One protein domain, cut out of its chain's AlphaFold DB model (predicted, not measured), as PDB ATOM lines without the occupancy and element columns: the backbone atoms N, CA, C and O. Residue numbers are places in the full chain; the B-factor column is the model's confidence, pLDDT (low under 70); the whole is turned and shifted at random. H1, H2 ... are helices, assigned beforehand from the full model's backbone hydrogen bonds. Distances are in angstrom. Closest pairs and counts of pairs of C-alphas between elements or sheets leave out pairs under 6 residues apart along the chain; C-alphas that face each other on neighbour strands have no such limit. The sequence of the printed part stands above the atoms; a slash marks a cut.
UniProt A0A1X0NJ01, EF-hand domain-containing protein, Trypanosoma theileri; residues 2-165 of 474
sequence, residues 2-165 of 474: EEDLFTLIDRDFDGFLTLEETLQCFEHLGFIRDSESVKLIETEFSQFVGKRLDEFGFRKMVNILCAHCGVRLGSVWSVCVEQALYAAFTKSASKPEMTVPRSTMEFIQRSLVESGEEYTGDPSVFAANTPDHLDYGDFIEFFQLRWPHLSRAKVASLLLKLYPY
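Overview. This is residues 2 to 165 of the 474 residues of the protein "EF-hand domain-containing protein" of Trypanosoma theileri (UniProt A0A1X0NJ01). Two lobes of helices, H1 to H4 and H6 to H9, are joined by the long helix H5, and H1 and H9 meet side by side where the lobes come together. The 164 printed residues include nine named helices, H1 to H9 in chain order, and no named strand: the class is all helix, with mostly crossed packing. The whole is elongated, 57 by 32 by 27 A, and only just compact, close to loose, with a radius of gyration of the C-alphas of 17.9 A.

Arrangement. H1, residues 2 to 9, only just touches H2, residues 19 to 28, with 3 pairs of C-alphas within 8 A, the closest those of Ile 9 and Thr 22, 6.6 A. H3, residues 35 to 44, is close to H2 but not clearly touching, the closest C-alphas being Leu 23 and Val 38, 7.9 A. H4, residues 55 to 69, touches H1 with residues 55 to 59 alone, closest at C-alphas 59 and 2, 6.5 A. H5, residues 73 to 92, touches H4 with residues 73 to 76 alone, closest at C-alphas 73 and 66, 6.1 A. H6, residues 102 to 114, and H7, residues 123 to 127, are apart. H8, residues 136 to 146, touches H5, closest at C-alphas 136 and 89, 6.6 A, where H5 takes part with residues 85 to 89 alone. H9, residues 152 to 161, touches H1 at a shallow tilt of 29 degrees, the same way, closest at C-alphas 153 and 4, 5.7 A. Every O i to N i+4 pair is within hydrogen-bond range in H1 to H6 and H9, against 6 of 7 in H8 and 0 of 1 in H7, where 0 of 2 O i to N i+3 pairs are.

Along the chain. H1 begins at C-alpha 2, (248.359, 238.972, 210.057), and H9 ends at C-alpha 161, (243.803, 238.212, 228.558). H5 is 28.5 A long, H4 20.7 A and H6 18.3 A.

Size, cuts and confidence. The farthest C-alphas, Thr 43 and Ala 128, are 57.3 A apart. The printed part has no cut and no long link. Confidence is under 70 at residues 35 to 44 and 119 to 131, among others.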
ATOM      1  N   GLU A   2     247.335 237.988 209.641       66.25
ATOM      2  CA  GLU A   2     248.359 238.972 210.057       66.25
ATOM      3  C   GLU A   2     247.894 239.823 211.251       66.25
ATOM      4  O   GLU A   2     248.622 239.934 212.231       66.25
ATOM      5  N   GLU A   3     246.647 240.302 211.218       69.31
ATOM      6  CA  GLU A   3     245.962 240.969 212.342       69.31
ATOM      7  C   GLU A   3     245.910 240.084 213.595       69.31
ATOM      8  O   GLU A   3     246.217 240.505 214.706       69.31
ATOM      9  N   ASP A   4     245.589 238.807 213.402       71.44
ATOM     10  CA  ASP A   4     245.557 237.810 214.467       71.44
ATOM     11  C   ASP A   4     246.941 237.597 215.107       71.44
ATOM     12  O   ASP A   4     247.060 237.487 216.324       71.44
ATOM     13  N   LEU A   5     247.997 237.547 214.286       73.31
ATOM     14  CA  LEU A   5     249.373 237.401 214.761       73.31
ATOM     15  C   LEU A   5     249.822 238.646 215.532       73.31
ATOM     16  O   LEU A   5     250.461 238.505 216.569       73.31
ATOM     17  N   PHE A   6     249.441 239.836 215.063       76.56
ATOM     18  CA  PHE A   6     249.683 241.095 215.766       76.56
ATOM     19  C   PHE A   6     249.102 241.034 217.185       76.56
ATOM     20  O   PHE A   6     249.830 241.197 218.157       76.56
ATOM     21  N   THR A   7     247.827 240.652 217.321       74.31
ATOM     22  CA  THR A   7     247.163 240.551 218.637       74.31
ATOM     23  C   THR A   7     247.716 239.465 219.562       74.31
ATOM     24  O   THR A   7     247.439 239.490 220.758       74.31
ATOM     25  N   LEU A   8     248.444 238.484 219.023       74.31
ATOM     26  CA  LEU A   8     249.071 237.416 219.806       74.31
ATOM     27  C   LEU A   8     250.467 237.782 220.303       74.31
ATOM     28  O   LEU A   8     250.880 237.307 221.361       74.31
ATOM     29  N   ILE A   9     251.206 238.567 219.518       75.88
ATOM     30  CA  ILE A   9     252.553 239.016 219.877       75.88
ATOM     31  C   ILE A   9     252.482 240.248 220.784       75.88
ATOM     32  O   ILE A   9     253.373 240.416 221.611       75.88
ATOM     33  N   ASP A  10     251.423 241.059 220.671       75.81
ATOM     34  CA  ASP A  10     251.154 242.220 221.531       75.81
ATOM     35  C   ASP A  10     250.790 241.730 222.943       75.81
ATOM     36  O   ASP A  10     249.632 241.452 223.265       75.81
ATOM     37  N   ARG A  11     251.829 241.493 223.754       65.38
ATOM     38  CA  ARG A  11     251.739 240.841 225.071       65.38
ATOM     39  C   ARG A  11     251.247 241.784 226.161       65.38
ATOM     40  O   ARG A  11     250.687 241.309 227.151       65.38
ATOM     41  N   ASP A  12     251.499 243.077 226.015       67.12
ATOM     42  CA  ASP A  12     251.079 244.137 226.928       67.12
ATOM     43  C   ASP A  12     249.757 244.794 226.502       67.12
ATOM     44  O   ASP A  12     249.157 245.517 227.301       67.12
ATOM     45  N   PHE A  13     249.240 244.445 225.319       68.19
ATOM     46  CA  PHE A  13     247.982 244.941 224.762       68.19
ATOM     47  C   PHE A  13     247.958 246.463 224.650       68.19
ATOM     48  O   PHE A  13     246.893 247.082 224.764       68.19
ATOM     49  N   ASP A  14     249.128 247.071 224.449       72.56
ATOM     50  CA  ASP A  14     249.253 248.518 224.317       72.56
ATOM     51  C   ASP A  14     248.860 248.998 222.904       72.56
ATOM     52  O   ASP A  14     248.729 250.204 222.667       72.56
ATOM     53  N   GLY A  15     248.574 248.049 222.000       72.44
ATOM     54  CA  GLY A  15     248.151 248.284 220.625       72.44
ATOM     55  C   GLY A  15     249.315 248.563 219.679       72.44
ATOM     56  O   GLY A  15     249.078 248.925 218.522       72.44
ATOM     57  N   PHE A  16     250.554 248.411 220.145       78.69
ATOM     58  CA  PHE A  16     251.771 248.574 219.371       78.69
ATOM     59  C   PHE A  16     252.688 247.372 219.559       78.69
ATOM     60  O   PHE A  16     252.664 246.685 220.567       78.69
ATOM     61  N   LEU A  17     253.533 247.126 218.561       80.69
ATOM     62  CA  LEU A  17     254.567 246.104 218.655       80.69
ATOM     63  C   LEU A  17     255.944 246.698 218.458       80.69
ATOM     64  O   LEU A  17     256.164 247.519 217.566       80.69
ATOM     65  N   THR A  18     256.894 246.247 219.261       81.19
ATOM     66  CA  THR A  18     258.307 246.550 219.059       81.19
ATOM     67  C   THR A  18     259.002 245.432 218.282       81.19
ATOM     68  O   THR A  18     258.579 244.268 218.253       81.19
ATOM     69  N   LEU A  19     260.108 245.791 217.625       80.00
ATOM     70  CA  LEU A  19     260.987 244.819 216.975       80.00
ATOM     71  C   LEU A  19     261.495 243.783 217.989       80.00
ATOM     72  O   LEU A  19     261.507 242.594 217.691       80.00
ATOM     73  N   GLU A  20     261.855 244.226 219.193       76.94
ATOM     74  CA  GLU A  20     262.387 243.382 220.266       76.94
ATOM     75  C   GLU A  20     261.381 242.313 220.705       76.94
ATOM     76  O   GLU A  20     261.733 241.137 220.769       76.94
ATOM     77  N   GLU A  21     260.113 242.676 220.912       76.50
ATOM     78  CA  GLU A  21     259.051 241.717 221.258       76.50
ATOM     79  C   GLU A  21     258.832 240.677 220.160       76.50
ATOM     80  O   GLU A  21     258.648 239.486 220.433       76.50
ATOM     81  N   THR A  22     258.895 241.110 218.900       78.38
ATOM     82  CA  THR A  22     258.711 240.204 217.763       78.38
ATOM     83  C   THR A  22     259.908 239.264 217.605       78.38
ATOM     84  O   THR A  22     259.715 238.066 217.400       78.38
ATOM     85  N   LEU A  23     261.138 239.764 217.755       77.69
ATOM     86  CA  LEU A  23     262.350 238.943 217.692       77.69
ATOM     87  C   LEU A  23     262.412 237.937 218.836       77.69
ATOM     88  O   LEU A  23     262.649 236.759 218.580       77.69
ATOM     89  N   GLN A  24     262.104 238.364 220.064       76.69
ATOM     90  CA  GLN A  24     262.014 237.463 221.213       76.69
ATOM     91  C   GLN A  24     260.981 236.361 220.979       76.69
ATOM     92  O   GLN A  24     261.221 235.210 221.330       76.69
ATOM     93  N   CYS A  25     259.841 236.677 220.357       76.00
ATOM     94  CA  CYS A  25     258.847 235.670 219.998       76.00
ATOM     95  C   CYS A  25     259.406 234.654 218.984       76.00
ATOM     96  O   CYS A  25     259.272 233.448 219.179       76.00
ATOM     97  N   PHE A  26     260.084 235.113 217.931       74.81
ATOM     98  CA  PHE A  26     260.638 234.238 216.888       74.81
ATOM     99  C   PHE A  26     261.827 233.390 217.365       74.81
ATOM    100  O   PHE A  26     261.938 232.223 216.984       74.81
ATOM    101  N   GLU A  27     262.695 233.953 218.201       78.31
ATOM    102  CA  GLU A  27     263.792 233.238 218.859       78.31
ATOM    103  C   GLU A  27     263.240 232.157 219.787       78.31
ATOM    104  O   GLU A  27     263.621 230.990 219.705       78.31
ATOM    105  N   HIS A  28     262.252 232.516 220.603       73.94
ATOM    106  CA  HIS A  28     261.629 231.598 221.541       73.94
ATOM    107  C   HIS A  28     260.915 230.418 220.864       73.94
ATOM    108  O   HIS A  28     260.924 229.300 221.376       73.94
ATOM    109  N   LEU A  29     260.324 230.654 219.692       72.12
ATOM    110  CA  LEU A  29     259.689 229.619 218.876       72.12
ATOM    111  C   LEU A  29     260.693 228.799 218.046       72.12
ATOM    112  O   LEU A  29     260.291 227.888 217.322       72.12
ATOM    113  N   GLY A  30     261.995 229.095 218.147       71.12
ATOM    114  CA  GLY A  30     263.062 228.361 217.470       71.12
ATOM    115  C   GLY A  30     263.165 228.637 215.967       71.12
ATOM    116  O   GLY A  30     263.796 227.859 215.243       71.12
ATOM    117  N   PHE A  31     262.550 229.723 215.483       76.44
ATOM    118  CA  PHE A  31     262.704 230.172 214.096       76.44
ATOM    119  C   PHE A  31     264.061 230.839 213.869       76.44
ATOM    120  O   PHE A  31     264.642 230.690 212.797       76.44
ATOM    121  N   ILE A  32     264.587 231.516 214.893       72.62
ATOM    122  CA  ILE A  32     265.939 232.077 214.904       72.62
ATOM    123  C   ILE A  32     266.799 231.166 215.780       72.62
ATOM    124  O   ILE A  32     266.533 231.023 216.969       72.62
ATOM    125  N   ARG A  33     267.784 230.489 215.176       67.44
ATOM    126  CA  ARG A  33     268.566 229.432 215.844       67.44
ATOM    127  C   ARG A  33     269.902 229.908 216.416       67.44
ATOM    128  O   ARG A  33     270.373 229.311 217.376       67.44
ATOM    129  N   ASP A  34     270.466 230.987 215.867       71.38
ATOM    130  CA  ASP A  34     271.817 231.453 216.194       71.38
ATOM    131  C   ASP A  34     271.833 232.930 216.611       71.38
ATOM    132  O   ASP A  34     271.216 233.784 215.970       71.38
ATOM    133  N   SER A  35     272.625 233.259 217.634       61.59
ATOM    134  CA  SER A  35     272.812 234.637 218.119       61.59
ATOM    135  C   SER A  35     273.486 235.561 217.094       61.59
ATOM    136  O   SER A  35     273.316 236.779 217.150       61.59
ATOM    137  N   GLU A  36     274.212 235.009 216.118       60.91
ATOM    138  CA  GLU A  36     274.732 235.769 214.972       60.91
ATOM    139  C   GLU A  36     273.637 236.127 213.959       60.91
ATOM    140  O   GLU A  36     273.677 237.211 213.377       60.91
ATOM    141  N   SER A  37     272.612 235.278 213.816       66.44
ATOM    142  CA  SER A  37     271.440 235.583 212.984       66.44
ATOM    143  C   SER A  37     270.640 236.744 213.571       66.44
ATOM    144  O   SER A  37     270.178 237.596 212.824       66.44
ATOM    145  N   VAL A  38     270.540 236.837 214.904       64.69
ATOM    146  CA  VAL A  38     269.888 237.969 215.587       64.69
ATOM    147  C   VAL A  38     270.593 239.289 215.261       64.69
ATOM    148  O   VAL A  38     269.931 240.257 214.909       64.69
ATOM    149  N   LYS A  39     271.932 239.327 215.275       66.50
ATOM    150  CA  LYS A  39     272.709 240.541 214.947       66.50
ATOM    151  C   LYS A  39     272.603 240.948 213.473       66.50
ATOM    152  O   LYS A  39     272.593 242.139 213.156       66.50
ATOM    153  N   LEU A  40     272.530 239.969 212.568       64.69
ATOM    154  CA  LEU A  40     272.309 240.204 211.137       64.69
ATOM    155  C   LEU A  40     270.897 240.765 210.884       64.69
ATOM    156  O   LEU A  40     270.714 241.720 210.132       64.69
ATOM    157  N   ILE A  41     269.909 240.240 211.606       67.94
ATOM    158  CA  ILE A  41     268.533 240.732 211.584       67.94
ATOM    159  C   ILE A  41     268.457 242.141 212.201       67.94
ATOM    160  O   ILE A  41     267.885 243.039 211.602       67.94
ATOM    161  N   GLU A  42     269.092 242.424 213.336       67.00
ATOM    162  CA  GLU A  42     269.101 243.777 213.925       67.00
ATOM    163  C   GLU A  42     269.695 244.838 212.981       67.00
ATOM    164  O   GLU A  42     269.234 245.983 212.953       67.00
ATOM    165  N   THR A  43     270.678 244.464 212.154       67.06
ATOM    166  CA  THR A  43     271.271 245.370 211.160       67.06
ATOM    167  C   THR A  43     270.346 245.612 209.961       67.06
ATOM    168  O   THR A  43     270.136 246.771 209.580       67.06
ATOM    169  N   GLU A  44     269.711 244.570 209.416       69.44
ATOM    170  CA  GLU A  44     268.718 244.688 208.332       69.44
ATOM    171  C   GLU A  44     267.411 245.375 208.775       69.44
ATOM    172  O   GLU A  44     266.738 246.045 207.984       69.44
ATOM    173  N   PHE A  45     267.071 245.272 210.060       75.25
ATOM    174  CA  PHE A  45     265.851 245.819 210.656       75.25
ATOM    175  C   PHE A  45     266.084 247.119 211.433       75.25
ATOM    176  O   PHE A  45     265.176 247.602 212.108       75.25
ATOM    177  N   SER A  46     267.246 247.755 211.258       72.69
ATOM    178  CA  SER A  46     267.600 249.056 211.851       72.69
ATOM    179  C   SER A  46     266.534 250.146 211.649       72.69
ATOM    180  O   SER A  46     266.350 251.011 212.502       72.69
ATOM    181  N   GLN A  47     265.754 250.072 210.565       73.75
ATOM    182  CA  GLN A  47     264.625 250.972 210.297       73.75
ATOM    183  C   GLN A  47     263.426 250.815 211.255       73.75
ATOM    184  O   GLN A  47     262.565 251.699 211.273       73.75
ATOM    185  N   PHE A  48     263.347 249.715 212.009       75.00
ATOM    186  CA  PHE A  48     262.266 249.367 212.940       75.00
ATOM    187  C   PHE A  48     262.694 249.437 214.418       75.00
ATOM    188  O   PHE A  48     261.833 249.435 215.296       75.00
ATOM    189  N   VAL A  49     263.997 249.546 214.702       77.31
ATOM    190  CA  VAL A  49     264.537 249.643 216.068       77.31
ATOM    191  C   VAL A  49     263.964 250.871 216.787       77.31
ATOM    192  O   VAL A  49     263.972 251.981 216.249       77.31
ATOM    193  N   GLY A  50     263.441 250.670 218.001       70.50
ATOM    194  CA  GLY A  50     262.862 251.726 218.841       70.50
ATOM    195  C   GLY A  50     261.549 252.333 218.328       70.50
ATOM    196  O   GLY A  50     261.066 253.308 218.905       70.50
ATOM    197  N   LYS A  51     260.960 251.794 217.250       78.75
ATOM    198  CA  LYS A  51     259.659 252.241 216.737       78.75
ATOM    199  C   LYS A  51     258.534 251.386 217.300       78.75
ATOM    200  O   LYS A  51     258.622 250.164 217.316       78.75
ATOM    201  N   ARG A  52     257.446 252.057 217.678       80.94
ATOM    202  CA  ARG A  52     256.138 251.437 217.894       80.94
ATOM    203  C   ARG A  52     255.529 251.139 216.530       80.94
ATOM    204  O   ARG A  52     255.276 252.069 215.762       80.94
ATOM    205  N   LEU A  53     255.380 249.864 216.205       78.06
ATOM    206  CA  LEU A  53     254.845 249.419 214.928       78.06
ATOM    207  C   LEU A  53     253.336 249.277 215.040       78.06
ATOM    208  O   LEU A  53     252.827 248.593 215.925       78.06
ATOM    209  N   ASP A  54     252.646 249.934 214.118       73.69
ATOM    210  CA  ASP A  54     251.252 249.656 213.821       73.69
ATOM    211  C   ASP A  54     251.136 248.352 213.015       73.69
ATOM    212  O   ASP A  54     252.127 247.747 212.591       73.69
ATOM    213  N   GLU A  55     249.906 247.907 212.783       70.69
ATOM    214  CA  GLU A  55     249.621 246.654 212.084       70.69
ATOM    215  C   GLU A  55     250.291 246.577 210.693       70.69
ATOM    216  O   GLU A  55     250.784 245.526 210.270       70.69
ATOM    217  N   PHE A  56     250.378 247.712 209.990       75.06
ATOM    218  CA  PHE A  56     251.017 247.801 208.679       75.06
ATOM    219  C   PHE A  56     252.546 247.677 208.767       75.06
ATOM    220  O   PHE A  56     253.162 246.932 207.995       75.06
ATOM    221  N   GLY A  57     253.171 248.368 209.726       75.12
ATOM    222  CA  GLY A  57     254.599 248.251 210.013       75.12
ATOM    223  C   GLY A  57     254.988 246.838 210.444       75.12
ATOM    224  O   GLY A  57     255.981 246.292 209.952       75.12
ATOM    225  N   PHE A  58     254.161 246.210 211.281       81.31
ATOM    226  CA  PHE A  58     254.335 244.831 211.722       81.31
ATOM    227  C   PHE A  58     254.270 243.842 210.556       81.31
ATOM    228  O   PHE A  58     255.153 242.999 210.405       81.31
ATOM    229  N   ARG A  59     253.285 243.986 209.664       80.31
ATOM    230  CA  ARG A  59     253.144 243.129 208.480       80.31
ATOM    231  C   ARG A  59     254.384 243.157 207.592       80.31
ATOM    232  O   ARG A  59     254.858 242.120 207.124       80.31
ATOM    233  N   LYS A  60     254.943 244.349 207.366       80.31
ATOM    234  CA  LYS A  60     256.178 244.507 206.589       80.31
ATOM    235  C   LYS A  60     257.358 243.827 207.284       80.31
ATOM    236  O   LYS A  60     258.120 243.125 206.625       80.31
ATOM    237  N   MET A  61     257.481 243.997 208.596       82.19
ATOM    238  CA  MET A  61     258.541 243.392 209.402       82.19
ATOM    239  C   MET A  61     258.469 241.857 209.394       82.19
ATOM    240  O   MET A  61     259.454 241.197 209.072       82.19
ATOM    241  N   VAL A  62     257.301 241.276 209.672       81.75
ATOM    242  CA  VAL A  62     257.123 239.818 209.723       81.75
ATOM    243  C   VAL A  62     257.405 239.168 208.371       81.75
ATOM    244  O   VAL A  62     258.014 238.101 208.329       81.75
ATOM    245  N   ASN A  63     257.025 239.804 207.260       81.56
ATOM    246  CA  ASN A  63     257.321 239.276 205.929       81.56
ATOM    247  C   ASN A  63     258.829 239.210 205.645       81.56
ATOM    248  O   ASN A  63     259.298 238.218 205.084       81.56
ATOM    249  N   ILE A  64     259.595 240.218 206.075       79.94
ATOM    250  CA  ILE A  64     261.059 240.205 205.950       79.94
ATOM    251  C   ILE A  64     261.651 239.126 206.874       79.94
ATOM    252  O   ILE A  64     262.512 238.365 206.442       79.94
ATOM    253  N   LEU A  65     261.144 238.985 208.107       78.06
ATOM    254  CA  LEU A  65     261.615 237.966 209.060       78.06
ATOM    255  C   LEU A  65     261.358 236.547 208.551       78.06
ATOM    256  O   LEU A  65     262.236 235.692 208.617       78.06
ATOM    257  N   CYS A  66     260.169 236.302 208.003       81.19
ATOM    258  CA  CYS A  66     259.801 235.027 207.395       81.19
ATOM    259  C   CYS A  66     260.720 234.689 206.213       81.19
ATOM    260  O   CYS A  66     261.206 233.562 206.120       81.19
ATOM    261  N   ALA A  67     261.005 235.670 205.348       79.75
ATOM    262  CA  ALA A  67     261.932 235.500 204.232       79.75
ATOM    263  C   ALA A  67     263.353 235.167 204.712       79.75
ATOM    264  O   ALA A  67     263.963 234.234 204.195       79.75
ATOM    265  N   HIS A  68     263.843 235.868 205.738       76.50
ATOM    266  CA  HIS A  68     265.169 235.646 206.313       76.50
ATOM    267  C   HIS A  68     265.290 234.275 207.000       76.50
ATOM    268  O   HIS A  68     266.292 233.582 206.846       76.50
ATOM    269  N   CYS A  69     264.257 233.837 207.724       75.00
ATOM    270  CA  CYS A  69     264.250 232.534 208.396       75.00
ATOM    271  C   CYS A  69     263.944 231.362 207.440       75.00
ATOM    272  O   CYS A  69     263.985 230.205 207.855       75.00
ATOM    273  N   GLY A  70     263.595 231.632 206.175       75.50
ATOM    274  CA  GLY A  70     263.183 230.606 205.213       75.50
ATOM    275  C   GLY A  70     261.846 229.937 205.557       75.50
ATOM    276  O   GLY A  70     261.598 228.801 205.152       75.50
ATOM    277  N   VAL A  71     260.975 230.620 206.308       80.25
ATOM    278  CA  VAL A  71     259.701 230.080 206.807       80.25
ATOM    279  C   VAL A  71     258.533 230.802 206.141       80.25
ATOM    280  O   VAL A  71     258.583 231.999 205.872       80.25
ATOM    281  N   ARG A  72     257.437 230.087 205.868       81.06
ATOM    282  CA  ARG A  72     256.202 230.713 205.378       81.06
ATOM    283  C   ARG A  72     255.437 231.344 206.537       81.06
ATOM    284  O   ARG A  72     255.278 230.716 207.581       81.06
ATOM    285  N   LEU A  73     254.850 232.516 206.303       77.94
ATOM    286  CA  LEU A  73     254.003 233.214 207.276       77.94
ATOM    287  C   LEU A  73     252.904 232.316 207.870       77.94
ATOM    288  O   LEU A  73     252.658 232.359 209.068       77.94
ATOM    289  N   GLY A  74     252.283 231.455 207.055       78.12
ATOM    290  CA  GLY A  74     251.267 230.509 207.530       78.12
ATOM    291  C   GLY A  74     251.801 229.483 208.539       78.12
ATOM    292  O   GLY A  74     251.088 229.109 209.465       78.12
ATOM    293  N   SER A  75     253.063 229.065 208.407       78.31
ATOM    294  CA  SER A  75     253.717 228.158 209.358       78.31
ATOM    295  C   SER A  75     254.017 228.864 210.676       78.31
ATOM    296  O   SER A  75     253.720 228.316 211.733       78.31
ATOM    297  N   VAL A  76     254.528 230.100 210.618       77.06
ATOM    298  CA  VAL A  76     254.734 230.936 211.812       77.06
ATOM    299  C   VAL A  76     253.406 231.169 212.527       77.06
ATOM    300  O   VAL A  76     253.296 230.919 213.722       77.06
ATOM    301  N   TRP A  77     252.372 231.561 211.781       81.19
ATOM    302  CA  TRP A  77     251.031 231.782 212.312       81.19
ATOM    303  C   TRP A  77     250.479 230.534 213.006       81.19
ATOM    304  O   TRP A  77     250.050 230.618 214.152       81.19
ATOM    305  N   SER A  78     250.550 229.365 212.359       79.56
ATOM    306  CA  SER A  78     250.060 228.114 212.946       79.56
ATOM    307  C   SER A  78     250.775 227.776 214.254       79.56
ATOM    308  O   SER A  78     250.120 227.399 215.220       79.56
ATOM    309  N   VAL A  79     252.101 227.926 214.304       81.12
ATOM    310  CA  VAL A  79     252.885 227.633 215.511       81.12
ATOM    311  C   VAL A  79     252.552 228.621 216.629       81.12
ATOM    312  O   VAL A  79     252.306 228.192 217.753       81.12
ATOM    313  N   CYS A  80     252.478 229.922 216.330       78.31
ATOM    314  CA  CYS A  80     252.123 230.942 217.317       78.31
ATOM    315  C   CYS A  80     250.726 230.711 217.904       78.31
ATOM    316  O   CYS A  80     250.544 230.810 219.116       78.31
ATOM    317  N   VAL A  81     249.745 230.381 217.060       81.75
ATOM    318  CA  VAL A  81     248.367 230.118 217.496       81.75
ATOM    319  C   VAL A  81     248.295 228.874 218.376       81.75
ATOM    320  O   VAL A  81     247.704 228.934 219.451       81.75
ATOM    321  N   GLU A  82     248.911 227.762 217.966       83.19
ATOM    322  CA  GLU A  82     248.884 226.523 218.756       83.19
ATOM    323  C   GLU A  82     249.606 226.685 220.100       83.19
ATOM    324  O   GLU A  82     249.085 226.269 221.135       83.19
ATOM    325  N   GLN A  83     250.756 227.368 220.122       81.81
ATOM    326  CA  GLN A  83     251.480 227.666 221.363       81.81
ATOM    327  C   GLN A  83     250.673 228.571 222.296       81.81
ATOM    328  O   GLN A  83     250.611 228.319 223.497       81.81
ATOM    329  N   ALA A  84     250.005 229.596 221.761       79.56
ATOM    330  CA  ALA A  84     249.160 230.480 222.556       79.56
ATOM    331  C   ALA A  84     247.940 229.748 223.137       79.56
ATOM    332  O   ALA A  84     247.617 229.922 224.313       79.56
ATOM    333  N   LEU A  85     247.298 228.880 222.349       83.94
ATOM    334  CA  LEU A  85     246.196 228.031 222.808       83.94
ATOM    335  C   LEU A  85     246.651 227.035 223.875       83.94
ATOM    336  O   LEU A  85     245.965 226.846 224.878       83.94
ATOM    337  N   TYR A  86     247.818 226.419 223.690       84.62
ATOM    338  CA  TYR A  86     248.398 225.517 224.678       84.62
ATOM    339  C   TYR A  86     248.781 226.256 225.967       84.62
ATOM    340  O   TYR A  86     248.499 225.783 227.066       84.62
ATOM    341  N   ALA A  87     249.338 227.463 225.864       81.25
ATOM    342  CA  ALA A  87     249.626 228.309 227.017       81.25
ATOM    343  C   ALA A  87     248.345 228.694 227.775       81.25
ATOM    344  O   ALA A  87     248.308 228.588 229.001       81.25
ATOM    345  N   ALA A  88     247.280 229.076 227.068       82.94
ATOM    346  CA  ALA A  88     245.975 229.331 227.670       82.94
ATOM    347  C   ALA A  88     245.437 228.084 228.389       82.94
ATOM    348  O   ALA A  88     245.084 228.152 229.565       82.94
ATOM    349  N   PHE A  89     245.476 226.926 227.728       86.25
ATOM    350  CA  PHE A  89     245.062 225.655 228.314       86.25
ATOM    351  C   PHE A  89     245.847 225.311 229.582       86.25
ATOM    352  O   PHE A  89     245.253 225.022 230.612       86.25
ATOM    353  N   THR A  90     247.178 225.394 229.553       84.00
ATOM    354  CA  THR A  90     248.021 225.069 230.719       84.00
ATOM    355  C   THR A  90     247.778 225.990 231.918       84.00
ATOM    356  O   THR A  90     248.002 225.566 233.051       84.00
ATOM    357  N   LYS A  91     247.330 227.233 231.689       83.00
ATOM    358  CA  LYS A  91     246.918 228.164 232.752       83.00
ATOM    359  C   LYS A  91     245.550 227.808 233.335       83.00
ATOM    360  O   LYS A  91     245.327 228.021 234.523       83.00
ATOM    361  N   SER A  92     244.650 227.279 232.513       83.00
ATOM    362  CA  SER A  92     243.296 226.890 232.918       83.00
ATOM    363  C   SER A  92     243.208 225.456 233.454       83.00
ATOM    364  O   SER A  92     242.259 225.118 234.165       83.00
ATOM    365  N   ALA A  93     244.177 224.604 233.124       85.81
ATOM    366  CA  ALA A  93     244.191 223.196 233.484       85.81
ATOM    367  C   ALA A  93     244.686 222.966 234.916       85.81
ATOM    368  O   ALA A  93     245.646 223.574 235.395       85.81
ATOM    369  N   SER A  94     244.052 222.009 235.584       81.75
ATOM    370  CA  SER A  94     244.525 221.474 236.857       81.75
ATOM    371  C   SER A  94     245.731 220.555 236.625       81.75
ATOM    372  O   SER A  94     245.707 219.653 235.785       81.75
ATOM    373  N   LYS A  95     246.827 220.799 237.352       78.06
ATOM    374  CA  LYS A  95     248.014 219.928 237.351       78.06
ATOM    375  C   LYS A  95     247.874 218.904 238.484       78.06
ATOM    376  O   LYS A  95     247.480 219.311 239.575       78.06
ATOM    377  N   PRO A  96     248.224 217.617 238.285       72.88
ATOM    378  CA  PRO A  96     248.991 217.053 237.165       72.88
ATOM    379  C   PRO A  96     248.154 216.464 236.018       72.88
ATOM    380  O   PRO A  96     248.732 216.082 235.006       72.88
ATOM    381  N   GLU A  97     246.833 216.371 236.166       75.75
ATOM    382  CA  GLU A  97     245.955 215.654 235.225       75.75
ATOM    383  C   GLU A  97     245.855 216.327 233.852       75.75
ATOM    384  O   GLU A  97     245.489 215.672 232.881       75.75
ATOM    385  N   MET A  98     246.257 217.602 233.749       84.75
ATOM    386  CA  MET A  98     246.219 218.379 232.510       84.75
ATOM    387  C   MET A  98     244.811 218.381 231.912       84.75
ATOM    388  O   MET A  98     244.629 218.190 230.716       84.75
ATOM    389  N   THR A  99     243.814 218.611 232.766       86.81
ATOM    390  CA  THR A  99     242.417 218.786 232.364       86.81
ATOM    391  C   THR A  99     241.839 220.058 232.960       86.81
ATOM    392  O   THR A  99     242.139 220.414 234.108       86.81
ATOM    393  N   VAL A 100     240.991 220.740 232.195       84.56
ATOM    394  CA  VAL A 100     240.298 221.953 232.636       84.56
ATOM    395  C   VAL A 100     238.978 221.554 233.292       84.56
ATOM    396  O   VAL A 100     238.141 220.942 232.626       84.56
ATOM    397  N   PRO A 101     238.770 221.865 234.583       84.62
ATOM    398  CA  PRO A 101     237.526 221.539 235.262       84.62
ATOM    399  C   PRO A 101     236.390 222.457 234.796       84.62
ATOM    400  O   PRO A 101     236.604 223.623 234.443       84.62
ATOM    401  N   ARG A 102     235.157 221.951 234.871       81.88
ATOM    402  CA  ARG A 102     233.932 222.678 234.506       81.88
ATOM    403  C   ARG A 102     233.803 224.054 235.168       81.88
ATOM    404  O   ARG A 102     233.398 225.009 234.515       81.88
ATOM    405  N   SER A 103     234.204 224.189 236.430       80.06
ATOM    406  CA  SER A 103     234.171 225.469 237.153       80.06
ATOM    407  C   SER A 103     235.061 226.543 236.512       80.06
ATOM    408  O   SER A 103     234.665 227.707 236.426       80.06
ATOM    409  N   THR A 104     236.236 226.156 236.010       83.06
ATOM    410  CA  THR A 104     237.132 227.048 235.265       83.06
ATOM    411  C   THR A 104     236.535 227.411 233.908       83.06
ATOM    412  O   THR A 104     236.609 228.569 233.505       83.06
ATOM    413  N   MET A 105     235.881 226.463 233.231       84.31
ATOM    414  CA  MET A 105     235.173 226.737 231.975       84.31
ATOM    415  C   MET A 105     234.044 227.745 232.166       84.31
ATOM    416  O   MET A 105     233.945 228.703 231.407       84.31
ATOM    417  N   GLU A 106     233.234 227.578 233.209       81.44
ATOM    418  CA  GLU A 106     232.144 228.496 233.547       81.44
ATOM    419  C   GLU A 106     232.654 229.884 233.959       81.44
ATOM    420  O   GLU A 106     231.980 230.888 233.724       81.44
ATOM    421  N   PHE A 107     233.835 229.965 234.580       83.25
ATOM    422  CA  PHE A 107     234.510 231.233 234.860       83.25
ATOM    423  C   PHE A 107     234.953 231.924 233.568       83.25
ATOM    424  O   PHE A 107     234.544 233.054 233.319       83.25
ATOM    425  N   ILE A 108     235.715 231.225 232.719       83.62
ATOM    426  CA  ILE A 108     236.196 231.749 231.435       83.62
ATOM    427  C   ILE A 108     235.022 232.224 230.581       83.62
ATOM    428  O   ILE A 108     235.033 233.327 230.044       83.62
ATOM    429  N   GLN A 109     233.984 231.399 230.498       82.12
ATOM    430  CA  GLN A 109     232.780 231.683 229.743       82.12
ATOM    431  C   GLN A 109     232.082 232.962 230.238       82.12
ATOM    432  O   GLN A 109     231.701 233.796 229.421       82.12
ATOM    433  N   ARG A 110     231.947 233.156 231.557       79.50
ATOM    434  CA  ARG A 110     231.402 234.403 232.119       79.50
ATOM    435  C   ARG A 110     232.270 235.607 231.779       79.50
ATOM    436  O   ARG A 110     231.742 236.611 231.316       79.50
ATOM    437  N   SER A 111     233.584 235.488 231.933       79.75
ATOM    438  CA  SER A 111     234.500 236.595 231.657       79.75
ATOM    439  C   SER A 111     234.529 237.001 230.180       79.75
ATOM    440  O   SER A 111     234.658 238.185 229.881       79.75
ATOM    441  N   LEU A 112     234.356 236.058 229.247       79.88
ATOM    442  CA  LEU A 112     234.248 236.370 227.817       79.88
ATOM    443  C   LEU A 112     232.977 237.175 227.498       79.88
ATOM    444  O   LEU A 112     233.039 238.167 226.772       79.88
ATOM    445  N   VAL A 113     231.844 236.814 228.099       81.25
ATOM    446  CA  VAL A 113     230.588 237.575 227.953       81.25
ATOM    447  C   VAL A 113     230.701 238.962 228.561       81.25
ATOM    448  O   VAL A 113     230.275 239.940 227.954       81.25
ATOM    449  N   GLU A 114     231.294 239.061 229.752       77.50
ATOM    450  CA  GLU A 114     231.550 240.341 230.417       77.50
ATOM    451  C   GLU A 114     232.476 241.239 229.581       77.50
ATOM    452  O   GLU A 114     232.335 242.460 229.612       77.50
ATOM    453  N   SER A 115     233.372 240.645 228.784       71.81
ATOM    454  CA  SER A 115     234.225 241.368 227.834       71.81
ATOM    455  C   SER A 115     233.524 241.793 226.533       71.81
ATOM    456  O   SER A 115     234.145 242.460 225.707       71.81
ATOM    457  N   GLY A 116     232.232 241.474 226.375       73.56
ATOM    458  CA  GLY A 116     231.397 241.908 225.252       73.56
ATOM    459  C   GLY A 116     231.302 240.921 224.085       73.56
ATOM    460  O   GLY A 116     230.772 241.293 223.042       73.56
ATOM    461  N   GLU A 117     231.791 239.685 224.236       80.94
ATOM    462  CA  GLU A 117     231.681 238.653 223.196       80.94
ATOM    463  C   GLU A 117     230.302 237.971 223.257       80.94
ATOM    464  O   GLU A 117     229.926 237.366 224.267       80.94
ATOM    465  N   GLU A 118     229.532 238.052 222.169       71.00
ATOM    466  CA  GLU A 118     228.162 237.531 222.105       71.00
ATOM    467  C   GLU A 118     228.125 236.027 221.785       71.00
ATOM    468  O   GLU A 118     228.833 235.528 220.909       71.00
ATOM    469  N   TYR A 119     227.256 235.281 222.475       65.81
ATOM    470  CA  TYR A 119     227.011 233.877 222.149       65.81
ATOM    471  C   TYR A 119     226.221 233.737 220.854       65.81
ATOM    472  O   TYR A 119     225.149 234.320 220.702       65.81
ATOM    473  N   THR A 120     226.650 232.823 219.993       60.28
ATOM    474  CA  THR A 120     225.798 232.296 218.926       60.28
ATOM    475  C   THR A 120     225.331 230.893 219.312       60.28
ATOM    476  O   THR A 120     225.944 229.905 218.918       60.28
ATOM    477  N   GLY A 121     224.278 230.788 220.130       57.16
ATOM    478  CA  GLY A 121     223.661 229.501 220.477       57.16
ATOM    479  C   GLY A 121     222.865 229.501 221.785       57.16
ATOM    480  O   GLY A 121     223.118 230.302 222.680       57.16
ATOM    481  N   ASP A 122     221.903 228.580 221.892       52.91
ATOM    482  CA  ASP A 122     221.056 228.402 223.075       52.91
ATOM    483  C   ASP A 122     221.894 227.822 224.245       52.91
ATOM    484  O   ASP A 122     222.436 226.713 224.126       52.91
ATOM    485  N   PRO A 123     222.071 228.544 225.373       53.81
ATOM    486  CA  PRO A 123     222.963 228.140 226.469       53.81
ATOM    487  C   PRO A 123     222.547 226.822 227.140       53.81
ATOM    488  O   PRO A 123     223.383 226.161 227.765       53.81
ATOM    489  N   SER A 124     221.281 226.431 226.978       52.69
ATOM    490  CA  SER A 124     220.664 225.231 227.547       52.69
ATOM    491  C   SER A 124     221.163 223.921 226.916       52.69
ATOM    492  O   SER A 124     221.362 222.933 227.623       52.69
ATOM    493  N   VAL A 125     221.450 223.916 225.610       51.34
ATOM    494  CA  VAL A 125     221.790 222.703 224.837       51.34
ATOM    495  C   VAL A 125     223.194 222.184 225.157       51.34
ATOM    496  O   VAL A 125     223.448 220.981 225.146       51.34
ATOM    497  N   PHE A 126     224.112 223.087 225.497       52.56
ATOM    498  CA  PHE A 126     225.507 222.739 225.760       52.56
ATOM    499  C   PHE A 126     225.814 222.526 227.244       52.56
ATOM    500  O   PHE A 126     226.779 221.843 227.559       52.56
ATOM    501  N   ALA A 127     225.000 223.064 228.160       53.47
ATOM    502  CA  ALA A 127     225.181 222.872 229.604       53.47
ATOM    503  C   ALA A 127     224.888 221.429 230.067       53.47
ATOM    504  O   ALA A 127     225.437 220.991 231.083       53.47
ATOM    505  N   ALA A 128     224.054 220.696 229.316       50.47
ATOM    506  CA  ALA A 128     223.649 219.323 229.619       50.47
ATOM    507  C   ALA A 128     224.691 218.258 229.220       50.47
ATOM    508  O   ALA A 128     224.673 217.168 229.779       50.47
ATOM    509  N   ASN A 129     225.607 218.575 228.293       57.56
ATOM    510  CA  ASN A 129     226.577 217.624 227.728       57.56
ATOM    511  C   ASN A 129     228.047 218.049 227.891       57.56
ATOM    512  O   ASN A 129     228.920 217.396 227.327       57.56
ATOM    513  N   THR A 130     228.349 219.126 228.624       61.28
ATOM    514  CA  THR A 130     229.747 219.484 228.922       61.28
ATOM    515  C   THR A 130     230.360 218.456 229.874       61.28
ATOM    516  O   THR A 130     229.841 218.316 230.985       61.28
ATOM    517  N   PRO A 131     231.448 217.770 229.483       67.50
ATOM    518  CA  PRO A 131     232.227 216.932 230.388       67.50
ATOM    519  C   PRO A 131     232.681 217.715 231.625       67.50
ATOM    520  O   PRO A 131     232.968 218.911 231.537       67.50
ATOM    521  N   ASP A 132     232.799 217.035 232.766       76.81
ATOM    522  CA  ASP A 132     233.286 217.654 234.010       76.81
ATOM    523  C   ASP A 132     234.753 218.107 233.905       76.81
ATOM    524  O   ASP A 132     235.175 219.045 234.591       76.81
ATOM    525  N   HIS A 133     235.502 217.477 232.997       81.19
ATOM    526  CA  HIS A 133     236.903 217.742 232.705       81.19
ATOM    527  C   HIS A 133     237.132 217.729 231.193       81.19
ATOM    528  O   HIS A 133     236.738 216.775 230.523       81.19
ATOM    529  N   LEU A 134     237.784 218.768 230.667       83.44
ATOM    530  CA  LEU A 134     238.162 218.863 229.254       83.44
ATOM    531  C   LEU A 134     239.667 218.659 229.094       83.44
ATOM    532  O   LEU A 134     240.458 219.301 229.794       83.44
ATOM    533  N   ASP A 135     240.058 217.790 228.165       85.75
ATOM    534  CA  ASP A 135     241.441 217.703 227.707       85.75
ATOM    535  C   ASP A 135     241.771 218.847 226.729       85.75
ATOM    536  O   ASP A 135     240.942 219.717 226.460       85.75
ATOM    537  N   TYR A 136     243.006 218.896 226.222       84.69
ATOM    538  CA  TYR A 136     243.425 219.978 225.328       84.69
ATOM    539  C   TYR A 136     242.599 220.033 224.038       84.69
ATOM    540  O   TYR A 136     242.260 221.123 223.593       84.69
ATOM    541  N   GLY A 137     242.258 218.888 223.438       82.25
ATOM    542  CA  GLY A 137     241.479 218.864 222.200       82.25
ATOM    543  C   GLY A 137     240.063 219.375 222.441       82.25
ATOM    544  O   GLY A 137     239.623 220.325 221.788       82.25
ATOM    545  N   ASP A 138     239.407 218.818 223.457       84.94
ATOM    546  CA  ASP A 138     238.030 219.148 223.812       84.94
ATOM    547  C   ASP A 138     237.896 220.604 224.295       84.94
ATOM    548  O   ASP A 138     236.912 221.283 223.999       84.94
ATOM    549  N   PHE A 139     238.907 221.124 225.001       85.25
ATOM    550  CA  PHE A 139     238.962 222.520 225.443       85.25
ATOM    551  C   PHE A 139     238.953 223.494 224.264       85.25
ATOM    552  O   PHE A 139     238.274 224.517 224.308       85.25
ATOM    553  N   ILE A 140     239.684 223.183 223.194       83.12
ATOM    554  CA  ILE A 140     239.761 224.045 222.013       83.12
ATOM    555  C   ILE A 140     238.489 223.938 221.171       83.12
ATOM    556  O   ILE A 140     237.962 224.966 220.730       83.12
ATOM    557  N   GLU A 141     237.973 222.723 220.978       83.19
ATOM    558  CA  GLU A 141     236.705 222.496 220.278       83.19
ATOM    559  C   GLU A 141     235.537 223.199 220.983       83.19
ATOM    560  O   GLU A 141     234.686 223.796 220.320       83.19
ATOM    561  N   PHE A 142     235.544 223.236 222.321       83.00
ATOM    562  CA  PHE A 142     234.533 223.937 223.109       83.00
ATOM    563  C   PHE A 142     234.376 225.410 222.698       83.00
ATOM    564  O   PHE A 142     233.253 225.870 222.467       83.00
ATOM    565  N   PHE A 143     235.476 226.159 222.565       79.81
ATOM    566  CA  PHE A 143     235.401 227.575 222.181       79.81
ATOM    567  C   PHE A 143     235.036 227.761 220.710       79.81
ATOM    568  O   PHE A 143     234.279 228.676 220.392       79.81
ATOM    569  N   GLN A 144     235.511 226.885 219.822       78.25
ATOM    570  CA  GLN A 144     235.186 226.957 218.393       78.25
ATOM    571  C   GLN A 144     233.701 226.690 218.114       78.25
ATOM    572  O   GLN A 144     233.129 227.292 217.209       78.25
ATOM    573  N   LEU A 145     233.063 225.819 218.899       78.62
ATOM    574  CA  LEU A 145     231.634 225.531 218.771       78.62
ATOM    575  C   LEU A 145     230.753 226.652 219.329       78.62
ATOM    576  O   LEU A 145     229.694 226.932 218.771       78.62
ATOM    577  N   ARG A 146     231.172 227.288 220.428       76.44
ATOM    578  CA  ARG A 146     230.388 228.341 221.096       76.44
ATOM    579  C   ARG A 146     230.579 229.731 220.488       76.44
ATOM    580  O   ARG A 146     229.640 230.526 220.507       76.44
ATOM    581  N   TRP A 147     231.754 229.994 219.921       81.31
ATOM    582  CA  TRP A 147     232.083 231.223 219.201       81.31
ATOM    583  C   TRP A 147     232.656 230.906 217.808       81.31
ATOM    584  O   TRP A 147     233.822 231.189 217.532       81.31
ATOM    585  N   PRO A 148     231.843 230.353 216.887       78.75
ATOM    586  CA  PRO A 148     232.270 229.993 215.531       78.75
ATOM    587  C   PRO A 148     232.732 231.192 214.692       78.75
ATOM    588  O   PRO A 148     233.401 231.014 213.677       78.75
ATOM    589  N   HIS A 149     232.372 232.414 215.092       78.62
ATOM    590  CA  HIS A 149     232.821 233.646 214.448       78.62
ATOM    591  C   HIS A 149     234.233 234.075 214.886       78.62
ATOM    592  O   HIS A 149     234.842 234.907 214.215       78.62
ATOM    593  N   LEU A 150     234.771 233.522 215.981       79.44
ATOM    594  CA  LEU A 150     236.112 233.845 216.461       79.44
ATOM    595  C   LEU A 150     237.158 232.941 215.803       79.44
ATOM    596  O   LEU A 150     237.037 231.717 215.763       79.44
ATOM    597  N   SER A 151     238.242 233.551 215.319       83.38
ATOM    598  CA  SER A 151     239.412 232.810 214.849       83.38
ATOM    599  C   SER A 151     240.096 232.097 216.027       83.38
ATOM    600  O   SER A 151     240.064 232.570 217.164       83.38
ATOM    601  N   ARG A 152     240.795 230.982 215.766       83.81
ATOM    602  CA  ARG A 152     241.592 230.275 216.793       83.81
ATOM    603  C   ARG A 152     242.587 231.198 217.504       83.81
ATOM    604  O   ARG A 152     242.804 231.074 218.704       83.81
ATOM    605  N   ALA A 153     243.161 232.137 216.763       78.81
ATOM    606  CA  ALA A 153     244.076 233.134 217.292       78.81
ATOM    607  C   ALA A 153     243.374 234.139 218.212       78.81
ATOM    608  O   ALA A 153     243.868 234.436 219.298       78.81
ATOM    609  N   LYS A 154     242.191 234.615 217.811       79.56
ATOM    610  CA  LYS A 154     241.383 235.517 218.627       79.56
ATOM    611  C   LYS A 154     240.957 234.840 219.925       79.56
ATOM    612  O   LYS A 154     241.142 235.433 220.984       79.56
ATOM    613  N   VAL A 155     240.505 233.585 219.860       82.50
ATOM    614  CA  VAL A 155     240.215 232.761 221.046       82.50
ATOM    615  C   VAL A 155     241.437 232.686 221.961       82.50
ATOM    616  O   VAL A 155     241.331 233.009 223.140       82.50
ATOM    617  N   ALA A 156     242.614 232.349 221.429       82.31
ATOM    618  CA  ALA A 156     243.847 232.300 222.215       82.31
ATOM    619  C   ALA A 156     244.167 233.641 222.895       82.31
ATOM    620  O   ALA A 156     244.462 233.670 224.089       82.31
ATOM    621  N   SER A 157     244.057 234.755 222.163       77.94
ATOM    622  CA  SER A 157     244.311 236.095 222.700       77.94
ATOM    623  C   SER A 157     243.354 236.446 223.843       77.94
ATOM    624  O   SER A 157     243.785 236.941 224.882       77.94
ATOM    625  N   LEU A 158     242.063 236.132 223.696       79.75
ATOM    626  CA  LEU A 158     241.044 236.397 224.706       79.75
ATOM    627  C   LEU A 158     241.276 235.546 225.954       79.75
ATOM    628  O   LEU A 158     241.255 236.070 227.062       79.75
ATOM    629  N   LEU A 159     241.578 234.259 225.787       81.94
ATOM    630  CA  LEU A 159     241.878 233.374 226.911       81.94
ATOM    631  C   LEU A 159     243.139 233.807 227.665       81.94
ATOM    632  O   LEU A 159     243.176 233.746 228.891       81.94
ATOM    633  N   LEU A 160     244.167 234.281 226.958       78.12
ATOM    634  CA  LEU A 160     245.378 234.799 227.592       78.12
ATOM    635  C   LEU A 160     245.128 236.112 228.350       78.12
ATOM    636  O   LEU A 160     245.724 236.299 229.412       78.12
ATOM    637  N   LYS A 161     244.215 236.971 227.871       75.00
ATOM    638  CA  LYS A 161     243.803 238.212 228.558       75.00
ATOM    639  C   LYS A 161     243.143 237.972 229.911       75.00
ATOM    640  O   LYS A 161     243.273 238.813 230.796       75.00
ATOM    641  N   LEU A 162     242.475 236.833 230.094       72.44
ATOM    642  CA  LEU A 162     241.834 236.474 231.367       72.44
ATOM    643  C   LEU A 162     242.838 236.235 232.502       72.44
ATOM    644  O   LEU A 162     242.462 236.235 233.672       72.44
ATOM    645  N   TYR A 163     244.117 236.060 232.165       67.56
ATOM    646  CA  TYR A 163     245.195 235.825 233.118       67.56
ATOM    647  C   TYR A 163     246.303 236.874 232.941       67.56
ATOM    648  O   TYR A 163     247.389 236.527 232.446       67.56
ATOM    649  N   PRO A 164     246.053 238.145 233.324       50.34
ATOM    650  CA  PRO A 164     247.059 239.195 233.244       50.34
ATOM    651  C   PRO A 164     248.278 238.841 234.115       50.34
ATOM    652  O   PRO A 164     248.157 238.312 235.220       50.34
ATOM    653  N   TYR A 165     249.461 239.085 233.551       44.50
ATOM    654  CA  TYR A 165     250.794 238.651 233.985       44.50
ATOM    655  C   TYR A 165     251.060 238.655 235.511       44.50
ATOM    656  O   TYR A 165     251.231 239.703 236.128       44.50
TER     657      TYR A 165